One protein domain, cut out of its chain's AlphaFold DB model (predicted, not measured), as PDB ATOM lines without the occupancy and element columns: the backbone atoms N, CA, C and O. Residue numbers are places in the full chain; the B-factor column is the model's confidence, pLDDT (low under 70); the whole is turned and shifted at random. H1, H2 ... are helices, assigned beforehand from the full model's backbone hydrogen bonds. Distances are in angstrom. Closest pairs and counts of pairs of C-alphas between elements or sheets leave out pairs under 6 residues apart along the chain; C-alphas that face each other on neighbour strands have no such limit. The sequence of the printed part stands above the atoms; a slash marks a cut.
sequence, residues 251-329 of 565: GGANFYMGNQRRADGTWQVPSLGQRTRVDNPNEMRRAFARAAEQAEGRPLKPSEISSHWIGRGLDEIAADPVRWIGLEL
ATOM      1  N   GLY A 251      42.660  12.448  -2.022       90.50
ATOM      2  CA  GLY A 251      43.540  11.284  -1.907       90.50
ATOM      3  C   GLY A 251      43.286  10.467  -0.642       90.50
ATOM      4  O   GLY A 251      43.112   9.256  -0.739       90.50
ATOM      5  N   GLY A 252      43.187  11.116   0.520       93.88
ATOM      6  CA  GLY A 252      42.982  10.419   1.791       93.88
ATOM      7  C   GLY A 252      41.643   9.704   1.904       93.88
ATOM      8  O   GLY A 252      41.604   8.536   2.283       93.88
ATOM      9  N   ALA A 253      40.551  10.350   1.487       92.19
ATOM     10  CA  ALA A 253      39.234   9.714   1.458       92.19
ATOM     11  C   ALA A 253      39.221   8.488   0.525       92.19
ATOM     12  O   ALA A 253      38.716   7.427   0.893       92.19
ATOM     13  N   ASN A 254      39.832   8.597  -0.662       92.75
ATOM     14  CA  ASN A 254      39.962   7.469  -1.588       92.75
ATOM     15  C   ASN A 254      40.834   6.340  -1.023       92.75
ATOM     16  O   ASN A 254      40.505   5.170  -1.220       92.75
ATOM     17  N   PHE A 255      41.924   6.677  -0.322       95.25
ATOM     18  CA  PHE A 255      42.795   5.704   0.341       95.25
ATOM     19  C   PHE A 255      42.027   4.936   1.415       95.25
ATOM     20  O   PHE A 255      42.032   3.708   1.408       95.25
ATOM     21  N   TYR A 256      41.293   5.639   2.278       94.88
ATOM     22  CA  TYR A 256      40.464   5.005   3.298       94.88
ATOM     23  C   TYR A 256      39.395   4.091   2.685       94.88
ATOM     24  O   TYR A 256      39.297   2.925   3.062       94.88
ATOM     25  N   MET A 257      38.643   4.561   1.681       91.75
ATOM     26  CA  MET A 257      37.627   3.739   0.999       91.75
ATOM     27  C   MET A 257      38.201   2.450   0.410       91.75
ATOM     28  O   MET A 257      37.548   1.409   0.451       91.75
ATOM     29  N   GLY A 258      39.418   2.520  -0.128       93.62
ATOM     30  CA  GLY A 258      40.111   1.379  -0.712       93.62
ATOM     31  C   GLY A 258      40.655   0.370   0.301       93.62
ATOM     32  O   GLY A 258      40.976  -0.747  -0.100       93.62
ATOM     33  N   ASN A 259      40.775   0.740   1.582       94.94
ATOM     34  CA  ASN A 259      41.506  -0.048   2.587       94.94
ATOM     35  C   ASN A 259      40.730  -0.309   3.896       94.94
ATOM     36  O   ASN A 259      41.152  -1.151   4.695       94.94
ATOM     37  N   GLN A 260      39.572   0.333   4.099       91.31
ATOM     38  CA  GLN A 260      38.686   0.105   5.249       91.31
ATOM     39  C   GLN A 260      38.302  -1.380   5.403       91.31
ATOM     40  O   GLN A 260      38.361  -2.165   4.451       91.31
ATOM     41  N   ARG A 261      37.847  -1.789   6.595       89.12
ATOM     42  CA  ARG A 261      37.522  -3.203   6.896       89.12
ATOM     43  C   ARG A 261      36.555  -3.864   5.917       89.12
ATOM     44  O   ARG A 261      36.714  -5.039   5.610       89.12
ATOM     45  N   ARG A 262      35.577  -3.104   5.415       88.06
ATOM     46  CA  ARG A 262      34.550  -3.579   4.472       88.06
ATOM     47  C   ARG A 262      34.987  -3.556   3.003       88.06
ATOM     48  O   ARG A 262      34.249  -4.056   2.160       88.06
ATOM     49  N   ALA A 263      36.156  -2.988   2.694       91.25
ATOM     50  CA  ALA A 263      36.638  -2.879   1.324       91.25
ATOM     51  C   ALA A 263      36.809  -4.266   0.686       91.25
ATOM     52  O   ALA A 263      37.391  -5.171   1.279       91.25
ATOM     53  N   ASP A 264      36.330  -4.408  -0.548       91.38
ATOM     54  CA  ASP A 264      36.415  -5.637  -1.346       91.38
ATOM     55  C   ASP A 264      37.333  -5.492  -2.570       91.38
ATOM     56  O   ASP A 264      37.349  -6.355  -3.449       91.38
ATOM     57  N   GLY A 265      38.071  -4.383  -2.649       92.19
ATOM     58  CA  GLY A 265      38.948  -4.037  -3.765       92.19
ATOM     59  C   GLY A 265      38.261  -3.258  -4.888       92.19
ATOM     60  O   GLY A 265      38.943  -2.808  -5.808       92.19
ATOM     61  N   THR A 266      36.946  -3.045  -4.814       90.88
ATOM     62  CA  THR A 266      36.180  -2.158  -5.701       90.88
ATOM     63  C   THR A 266      35.793  -0.866  -4.978       90.88
ATOM     64  O   THR A 266      35.962  -0.735  -3.765       90.88
ATOM     65  N   TRP A 267      35.288   0.130  -5.712       87.19
ATOM     66  CA  TRP A 267      34.730   1.328  -5.077       87.19
ATOM     67  C   TRP A 267      33.515   0.930  -4.245       87.19
ATOM     68  O   TRP A 267      32.616   0.328  -4.810       87.19
ATOM     69  N   GLN A 268      33.435   1.269  -2.961       80.00
ATOM     70  CA  GLN A 268      32.252   1.034  -2.130       80.00
ATOM     71  C   GLN A 268      31.785   2.334  -1.478       80.00
ATOM     72  O   GLN A 268      32.583   3.244  -1.260       80.00
ATOM     73  N   VAL A 269      30.499   2.393  -1.123       77.50
ATOM     74  CA  VAL A 269      29.982   3.488  -0.300       77.50
ATOM     75  C   VAL A 269      30.688   3.438   1.065       77.50
ATOM     76  O   VAL A 269      30.711   2.378   1.700       77.50
ATOM     77  N   PRO A 270      31.306   4.541   1.516       75.56
ATOM     78  CA  PRO A 270      32.058   4.566   2.764       75.56
ATOM     79  C   PRO A 270      31.147   4.393   3.980       75.56
ATOM     80  O   PRO A 270      30.022   4.890   4.011       75.56
ATOM     81  N   SER A 271      31.662   3.731   5.017       74.94
ATOM     82  CA  SER A 271      30.966   3.561   6.294       74.94
ATOM     83  C   SER A 271      31.494   4.566   7.315       74.94
ATOM     84  O   SER A 271      32.441   4.275   8.036       74.94
ATOM     85  N   LEU A 272      30.860   5.734   7.410       79.31
ATOM     86  CA  LEU A 272      31.302   6.838   8.275       79.31
ATOM     87  C   LEU A 272      30.613   6.855   9.657       79.31
ATOM     88  O   LEU A 272      30.400   7.914  10.232       79.31
ATOM     89  N   GLY A 273      30.206   5.693  10.179       63.38
ATOM     90  CA  GLY A 273      29.624   5.557  11.528       63.38
ATOM     91  C   GLY A 273      28.150   5.972  11.688       63.38
ATOM     92  O   GLY A 273      27.539   5.614  12.688       63.38
ATOM     93  N   GLN A 274      27.543   6.646  10.706       56.72
ATOM     94  CA  GLN A 274      26.106   6.970  10.671       56.72
ATOM     95  C   GLN A 274      25.431   6.394   9.413       56.72
ATOM     96  O   GLN A 274      26.112   6.048   8.443       56.72
ATOM     97  N   ARG A 275      24.086   6.308   9.403       54.94
ATOM     98  CA  ARG A 275      23.277   6.107   8.179       54.94
ATOM     99  C   ARG A 275      23.387   7.355   7.295       54.94
ATOM    100  O   ARG A 275      22.429   8.097   7.110       54.94
ATOM    101  N   THR A 276      24.578   7.617   6.777       52.31
ATOM    102  CA  THR A 276      24.797   8.715   5.851       52.31
ATOM    103  C   THR A 276      24.313   8.249   4.494       52.31
ATOM    104  O   THR A 276      24.948   7.422   3.838       52.31
ATOM    105  N   ARG A 277      23.154   8.758   4.085       54.19
ATOM    106  CA  ARG A 277      22.724   8.656   2.700       54.19
ATOM    107  C   ARG A 277      23.672   9.528   1.879       54.19
ATOM    108  O   ARG A 277      23.780  10.724   2.132       54.19
ATOM    109  N   VAL A 278      24.448   8.901   1.004       61.06
ATOM    110  CA  VAL A 278      25.382   9.587   0.110       61.06
ATOM    111  C   VAL A 278      24.834   9.421  -1.293       61.06
ATOM    112  O   VAL A 278      25.066   8.390  -1.923       61.06
ATOM    113  N   ASP A 279      24.075  10.413  -1.752       61.16
ATOM    114  CA  ASP A 279      23.383  10.327  -3.038       61.16
ATOM    115  C   ASP A 279      24.242  10.897  -4.187       61.16
ATOM    116  O   ASP A 279      24.000  10.592  -5.355       61.16
ATOM    117  N   ASN A 280      25.292  11.682  -3.889       74.31
ATOM    118  CA  ASN A 280      26.213  12.231  -4.896       74.31
ATOM    119  C   ASN A 280      27.657  12.481  -4.376       74.31
ATOM    120  O   ASN A 280      27.896  12.496  -3.163       74.31
ATOM    121  N   PRO A 281      28.650  12.709  -5.267       80.06
ATOM    122  CA  PRO A 281      30.049  12.922  -4.868       80.06
ATOM    123  C   PRO A 281      30.302  14.158  -3.985       80.06
ATOM    124  O   PRO A 281      31.212  14.140  -3.154       80.06
ATOM    125  N   ASN A 282      29.505  15.223  -4.121       82.12
ATOM    126  CA  ASN A 282      29.652  16.428  -3.297       82.12
ATOM    127  C   ASN A 282      29.182  16.177  -1.858       82.12
ATOM    128  O   ASN A 282      29.841  16.588  -0.902       82.12
ATOM    129  N   GLU A 283      28.080  15.449  -1.685       82.50
ATOM    130  CA  GLU A 283      27.635  14.970  -0.376       82.50
ATOM    131  C   GLU A 283      28.638  14.012   0.249       82.50
ATOM    132  O   GLU A 283      28.911  14.126   1.443       82.50
ATOM    133  N   MET A 284      29.245  13.132  -0.556       84.75
ATOM    134  CA  MET A 284      30.320  12.255  -0.095       84.75
ATOM    135  C   MET A 284      31.467  13.075   0.497       84.75
ATOM    136  O   MET A 284      31.884  12.830   1.628       84.75
ATOM    137  N   ARG A 285      31.941  14.093  -0.232       86.06
ATOM    138  CA  ARG A 285      32.993  15.004   0.240       86.06
ATOM    139  C   ARG A 285      32.616  15.664   1.568       86.06
ATOM    140  O   ARG A 285      33.420  15.663   2.496       86.06
ATOM    141  N   ARG A 286      31.395  16.201   1.673       87.94
ATOM    142  CA  ARG A 286      30.901  16.839   2.905       87.94
ATOM    143  C   ARG A 286      30.796  15.844   4.060       87.94
ATOM    144  O   ARG A 286      31.093  16.203   5.191       87.94
ATOM    145  N   ALA A 287      30.404  14.601   3.793       89.06
ATOM    146  CA  ALA A 287      30.320  13.559   4.808       89.06
ATOM    147  C   ALA A 287      31.702  13.190   5.370       89.06
ATOM    148  O   ALA A 287      31.850  13.115   6.586       89.06
ATOM    149  N   PHE A 288      32.712  13.030   4.509       91.56
ATOM    150  CA  PHE A 288      34.099  12.808   4.934       91.56
ATOM    151  C   PHE A 288      34.653  13.973   5.761       91.56
ATOM    152  O   PHE A 288      35.353  13.732   6.743       91.56
ATOM    153  N   ALA A 289      34.339  15.212   5.372       92.19
ATOM    154  CA  ALA A 289      34.731  16.402   6.123       92.19
ATOM    155  C   ALA A 289      34.090  16.411   7.518       92.19
ATOM    156  O   ALA A 289      34.809  16.380   8.509       92.19
ATOM    157  N   ARG A 290      32.753  16.319   7.594       91.94
ATOM    158  CA  ARG A 290      32.014  16.320   8.869       91.94
ATOM    159  C   ARG A 290      32.473  15.218   9.817       91.94
ATOM    160  O   ARG A 290      32.632  15.469  11.003       91.94
ATOM    161  N   ALA A 291      32.681  14.006   9.303       92.31
ATOM    162  CA  ALA A 291      33.120  12.882  10.123       92.31
ATOM    163  C   ALA A 291      34.542  13.087  10.677       92.31
ATOM    164  O   ALA A 291      34.785  12.765  11.837       92.31
ATOM    165  N   ALA A 292      35.460  13.657   9.888       94.31
ATOM    166  CA  ALA A 292      36.806  13.979  10.361       94.31
ATOM    167  C   ALA A 292      36.794  15.129  11.381       94.31
ATOM    168  O   ALA A 292      37.393  15.014  12.444       94.31
ATOM    169  N   GLU A 293      36.067  16.212  11.104       95.38
ATOM    170  CA  GLU A 293      35.948  17.363  12.013       95.38
ATOM    171  C   GLU A 293      35.289  16.983  13.344       95.38
ATOM    172  O   GLU A 293      35.718  17.440  14.401       95.38
ATOM    173  N   GLN A 294      34.283  16.103  13.311       93.38
ATOM    174  CA  GLN A 294      33.653  15.572  14.518       93.38
ATOM    175  C   GLN A 294      34.625  14.720  15.343       93.38
ATOM    176  O   GLN A 294      34.606  14.801  16.568       93.38
ATOM    177  N   ALA A 295      35.465  13.913  14.689       93.44
ATOM    178  CA  ALA A 295      36.466  13.094  15.368       93.44
ATOM    179  C   ALA A 295      37.589  13.939  15.993       93.44
ATOM    180  O   ALA A 295      38.045  13.627  17.088       93.44
ATOM    181  N   GLU A 296      38.007  15.015  15.323       95.31
ATOM    182  CA  GLU A 296      39.068  15.919  15.791       95.31
ATOM    183  C   GLU A 296      38.552  17.040  16.716       95.31
ATOM    184  O   GLU A 296      39.343  17.777  17.303       95.31
ATOM    185  N   GLY A 297      37.232  17.212  16.837       95.81
ATOM    186  CA  GLY A 297      36.607  18.237  17.680       95.81
ATOM    187  C   GLY A 297      36.831  19.679  17.210       95.81
ATOM    188  O   GLY A 297      36.650  20.613  17.992       95.81
ATOM    189  N   ARG A 298      37.239  19.886  15.951       96.50
ATOM    190  CA  ARG A 298      37.515  21.208  15.368       96.50
ATOM    191  C   ARG A 298      37.296  21.221  13.851       96.50
ATOM    192  O   ARG A 298      37.401  20.170  13.222       96.50
ATOM    193  N   PRO A 299      37.084  22.401  13.241       95.50
ATOM    194  CA  PRO A 299      37.148  22.551  11.791       95.50
ATOM    195  C   PRO A 299      38.528  22.166  11.242       95.50
ATOM    196  O   PRO A 299      39.561  22.463  11.859       95.50
ATOM    197  N   LEU A 300      38.542  21.528  10.072       95.31
ATOM    198  CA  LEU A 300      39.755  21.021   9.428       95.31
ATOM    199  C   LEU A 300      39.913  21.599   8.022       95.31
ATOM    200  O   LEU A 300      38.962  21.694   7.245       95.31
ATOM    201  N   LYS A 301      41.152  21.913   7.642       94.75
ATOM    202  CA  LYS A 301      41.491  22.218   6.248       94.75
ATOM    203  C   LYS A 301      41.325  20.976   5.364       94.75
ATOM    204  O   LYS A 301      41.488  19.849   5.838       94.75
ATOM    205  N   PRO A 302      41.081  21.137   4.051       93.69
ATOM    206  CA  PRO A 302      40.999  20.008   3.122       93.69
ATOM    207  C   PRO A 302      42.207  19.049   3.166       93.69
ATOM    208  O   PRO A 302      42.026  17.833   3.068       93.69
ATOM    209  N   SER A 303      43.426  19.564   3.336       94.31
ATOM    210  CA  SER A 303      44.653  18.780   3.513       94.31
ATOM    211  C   SER A 303      44.684  18.013   4.838       94.31
ATOM    212  O   SER A 303      45.100  16.854   4.859       94.31
ATOM    213  N   GLU A 304      44.190  18.610   5.924       95.88
ATOM    214  CA  GLU A 304      44.057  17.961   7.233       95.88
ATOM    215  C   GLU A 304      43.016  16.837   7.189       95.88
ATOM    216  O   GLU A 304      43.296  15.739   7.662       95.88
ATOM    217  N   ILE A 305      41.873  17.056   6.526       95.56
ATOM    218  CA  ILE A 305      40.862  16.012   6.284       95.56
ATOM    219  C   ILE A 305      41.490  14.846   5.513       95.56
ATOM    220  O   ILE A 305      41.317  13.685   5.881       95.56
ATOM    221  N   SER A 306      42.249  15.133   4.449       95.25
ATOM    222  CA  SER A 306      42.953  14.090   3.694       95.25
ATOM    223  C   SER A 306      43.931  13.317   4.586       95.25
ATOM    224  O   SER A 306      43.946  12.089   4.546       95.25
ATOM    225  N   SER A 307      44.727  14.008   5.401       96.12
ATOM    226  CA  SER A 307      45.690  13.379   6.314       96.12
ATOM    227  C   SER A 307      45.010  12.512   7.376       96.12
ATOM    228  O   SER A 307      45.449  11.385   7.599       96.12
ATOM    229  N   HIS A 308      43.896  12.976   7.956       96.75
ATOM    230  CA  HIS A 308      43.090  12.210   8.910       96.75
ATOM    231  C   HIS A 308      42.655  10.864   8.309       96.75
ATOM    232  O   HIS A 308      42.873   9.809   8.903       96.75
ATOM    233  N   TRP A 309      42.112  10.866   7.086       95.75
ATOM    234  CA  TRP A 309      41.657   9.632   6.434       95.75
ATOM    235  C   TRP A 309      42.794   8.709   5.981       95.75
ATOM    236  O   TRP A 309      42.611   7.490   5.973       95.75
ATOM    237  N   ILE A 310      43.979   9.247   5.665       96.88
ATOM    238  CA  ILE A 310      45.182   8.417   5.485       96.88
ATOM    239  C   ILE A 310      45.523   7.709   6.797       96.88
ATOM    240  O   ILE A 310      45.672   6.489   6.788       96.88
ATOM    241  N   GLY A 311      45.583   8.446   7.912       97.19
ATOM    242  CA  GLY A 311      45.854   7.891   9.241       97.19
ATOM    243  C   GLY A 311      44.875   6.777   9.607       97.19
ATOM    244  O   GLY A 311      45.292   5.647   9.839       97.19
ATOM    245  N   ARG A 312      43.567   7.041   9.500       95.12
ATOM    246  CA  ARG A 312      42.520   6.033   9.747       95.12
ATOM    247  C   ARG A 312      42.652   4.803   8.850       95.12
ATOM    248  O   ARG A 312      42.385   3.691   9.291       95.12
ATOM    249  N   GLY A 313      43.044   4.982   7.588       95.25
ATOM    250  CA  GLY A 313      43.293   3.864   6.676       95.25
ATOM    251  C   GLY A 313      44.496   3.025   7.102       95.25
ATOM    252  O   GLY A 313      44.426   1.801   7.059       95.25
ATOM    253  N   LEU A 314      45.575   3.672   7.546       97.38
ATOM    254  CA  LEU A 314      46.765   2.996   8.063       97.38
ATOM    255  C   LEU A 314      46.473   2.253   9.373       97.38
ATOM    256  O   LEU A 314      46.932   1.124   9.520       97.38
ATOM    257  N   ASP A 315      45.654   2.818  10.264       96.06
ATOM    258  CA  ASP A 315      45.212   2.148  11.494       96.06
ATOM    259  C   ASP A 315      44.446   0.849  11.185       96.06
ATOM    260  O   ASP A 315      44.681  -0.189  11.805       96.06
ATOM    261  N   GLU A 316      43.556   0.873  10.186       93.75
ATOM    262  CA  GLU A 316      42.794  -0.308   9.747       93.75
ATOM    263  C   GLU A 316      43.683  -1.393   9.120       93.75
ATOM    264  O   GLU A 316      43.369  -2.582   9.215       93.75
ATOM    265  N   ILE A 317      44.785  -0.995   8.475       96.25
ATOM    266  CA  ILE A 317      45.796  -1.916   7.938       96.25
ATOM    267  C   ILE A 317      46.622  -2.509   9.080       96.25
ATOM    268  O   ILE A 317      46.813  -3.722   9.131       96.25
ATOM    269  N   ALA A 318      47.083  -1.672  10.013       97.50
ATOM    270  CA  ALA A 318      47.885  -2.096  11.156       97.50
ATOM    271  C   ALA A 318      47.114  -3.046  12.086       97.50
ATOM    272  O   ALA A 318      47.700  -3.969  12.648       97.50
ATOM    273  N   ALA A 319      45.800  -2.856  12.212       97.12
ATOM    274  CA  ALA A 319      44.948  -3.699  13.040       97.12
ATOM    275  C   ALA A 319      44.684  -5.101  12.453       97.12
ATOM    276  O   ALA A 319      44.331  -6.003  13.208       97.12
ATOM    277  N   ASP A 320      44.809  -5.292  11.132       97.06
ATOM    278  CA  ASP A 320      44.636  -6.596  10.470       97.06
ATOM    279  C   ASP A 320      45.422  -6.675   9.138       97.06
ATOM    280  O   ASP A 320      44.848  -6.563   8.042       97.06
ATOM    281  N   PRO A 321      46.755  -6.864   9.204       97.00
ATOM    282  CA  PRO A 321      47.610  -6.868   8.021       97.00
ATOM    283  C   PRO A 321      47.382  -8.091   7.124       97.00
ATOM    284  O   PRO A 321      47.565  -7.998   5.911       97.00
ATOM    285  N   VAL A 322      46.955  -9.231   7.680       97.62
ATOM    286  CA  VAL A 322      46.696 -10.455   6.902       97.62
ATOM    287  C   VAL A 322      45.477 -10.263   6.003       97.62
ATOM    288  O   VAL A 322      45.546 -10.559   4.806       97.62
ATOM    289  N   ARG A 323      44.383  -9.694   6.532       96.50
ATOM    290  CA  ARG A 323      43.224  -9.303   5.717       96.50
ATOM    291  C   ARG A 323      43.620  -8.300   4.642       96.50
ATOM    292  O   ARG A 323      43.182  -8.442   3.502       96.50
ATOM    293  N   TRP A 324      44.434  -7.298   4.984       97.19
ATOM    294  CA  TRP A 324      44.892  -6.307   4.011       97.19
ATOM    295  C   TRP A 324      45.722  -6.941   2.883       97.19
ATOM    296  O   TRP A 324      45.455  -6.668   1.718       97.19
ATOM    297  N   ILE A 325      46.637  -7.871   3.181       97.62
ATOM    298  CA  ILE A 325      47.359  -8.633   2.146       97.62
ATOM    299  C   ILE A 325      46.376  -9.403   1.252       97.62
ATOM    300  O   ILE A 325      46.497  -9.370   0.027       97.62
ATOM    301  N   GLY A 326      45.365 -10.056   1.839       97.12
ATOM    302  CA  GLY A 326      44.302 -10.721   1.078       97.12
ATOM    303  C   GLY A 326      43.521  -9.760   0.171       97.12
ATOM    304  O   GLY A 326      43.220 -10.092  -0.978       97.12
ATOM    305  N   LEU A 327      43.244  -8.546   0.650       96.50
ATOM    306  CA  LEU A 327      42.615  -7.472  -0.117       96.50
ATOM    307  C   LEU A 327      43.501  -7.004  -1.281       96.50
ATOM    308  O   LEU A 327      42.998  -6.856  -2.393       96.50
ATOM    309  N   GLU A 328      44.803  -6.817  -1.068       97.81
ATOM    310  CA  GLU A 328      45.742  -6.427  -2.129       97.81
ATOM    311  C   GLU A 328      45.892  -7.518  -3.197       97.81
ATOM    312  O   GLU A 328      45.857  -7.222  -4.393       97.81
ATOM    313  N   LEU A 329      45.958  -8.795  -2.802       97.06
ATOM    314  CA  LEU A 329      45.939  -9.922  -3.744       97.06
ATOM    315  C   LEU A 329      44.634  -9.963  -4.548       97.06
ATOM    316  O   LEU A 329      44.645 -10.205  -5.757       97.06
TER     317      LEU A 329
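This is residues 251 to 329 of the 565 residues of a protein of Deltaproteobacteria bacterium (UniProt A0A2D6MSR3). A long helix, H3, makes one side of a three-sided bracket, with H2 across one of its ends and H4 across the other, and the short helix H1 lies inside, side by side with H3. A long loop, residues 260 to 280, runs from H1 to H2 across the open side. The printed part has 79 residues with four named helices, in the order H1, H2, H3, H4, and no named strand; the class is all helix. It is compact, with a radius of gyration of the C-alphas of 12.5 A and spans of 35 by 25 by 20 A.

Start with H1, residues 251 to 259, and look ahead to H3, residues 302 to 319. They touch, running the same way at a shallow tilt of 21 degrees; their closest C-alphas, of Gly 252 and Ser 306, are 4.1 A apart. H2, residues 281 to 296, touches H3 with residues 288 to 293 alone, about perpendicular at 74 degrees; look at the closest C-alphas, of Ala 292 and Ile 305, 6.1 A apart. H1 and H2 are close but not clearly touching, with the closest C-alphas, of Ala 253 and Phe 288, at 6.9 A. H4, residues 321 to 329, is close to H3 but not clearly touching, about perpendicular at 73 degrees; the closest C-alphas, of Ile 317 and Trp 324, are 6.0 A apart. H2 and H4 are apart. In H1, H2, H3 and H4 every O i to N i+4 pair is within hydrogen-bond range.

Find C-alpha 251 at (43.540, 11.284, -1.907), where H1 begins. H2 covers 22.7 A from Pro 281 to Glu 296. From C-alpha 302 at (40.999, 20.008, 3.122), H3 runs 26.0 A to Ala 319. H4 ends at C-alpha 329, (45.939, -9.922, -3.744).

The C-alphas farthest apart, of Arg 298 and Leu 329, are 37.5 A apart. The printed part has no cut. The link from H1 to H2 is long, and those from H2 to H3 and from H3 to H4 are tight. Look at residues 273 to 279 for pLDDT under 70; the mean of the printed part is 89.0.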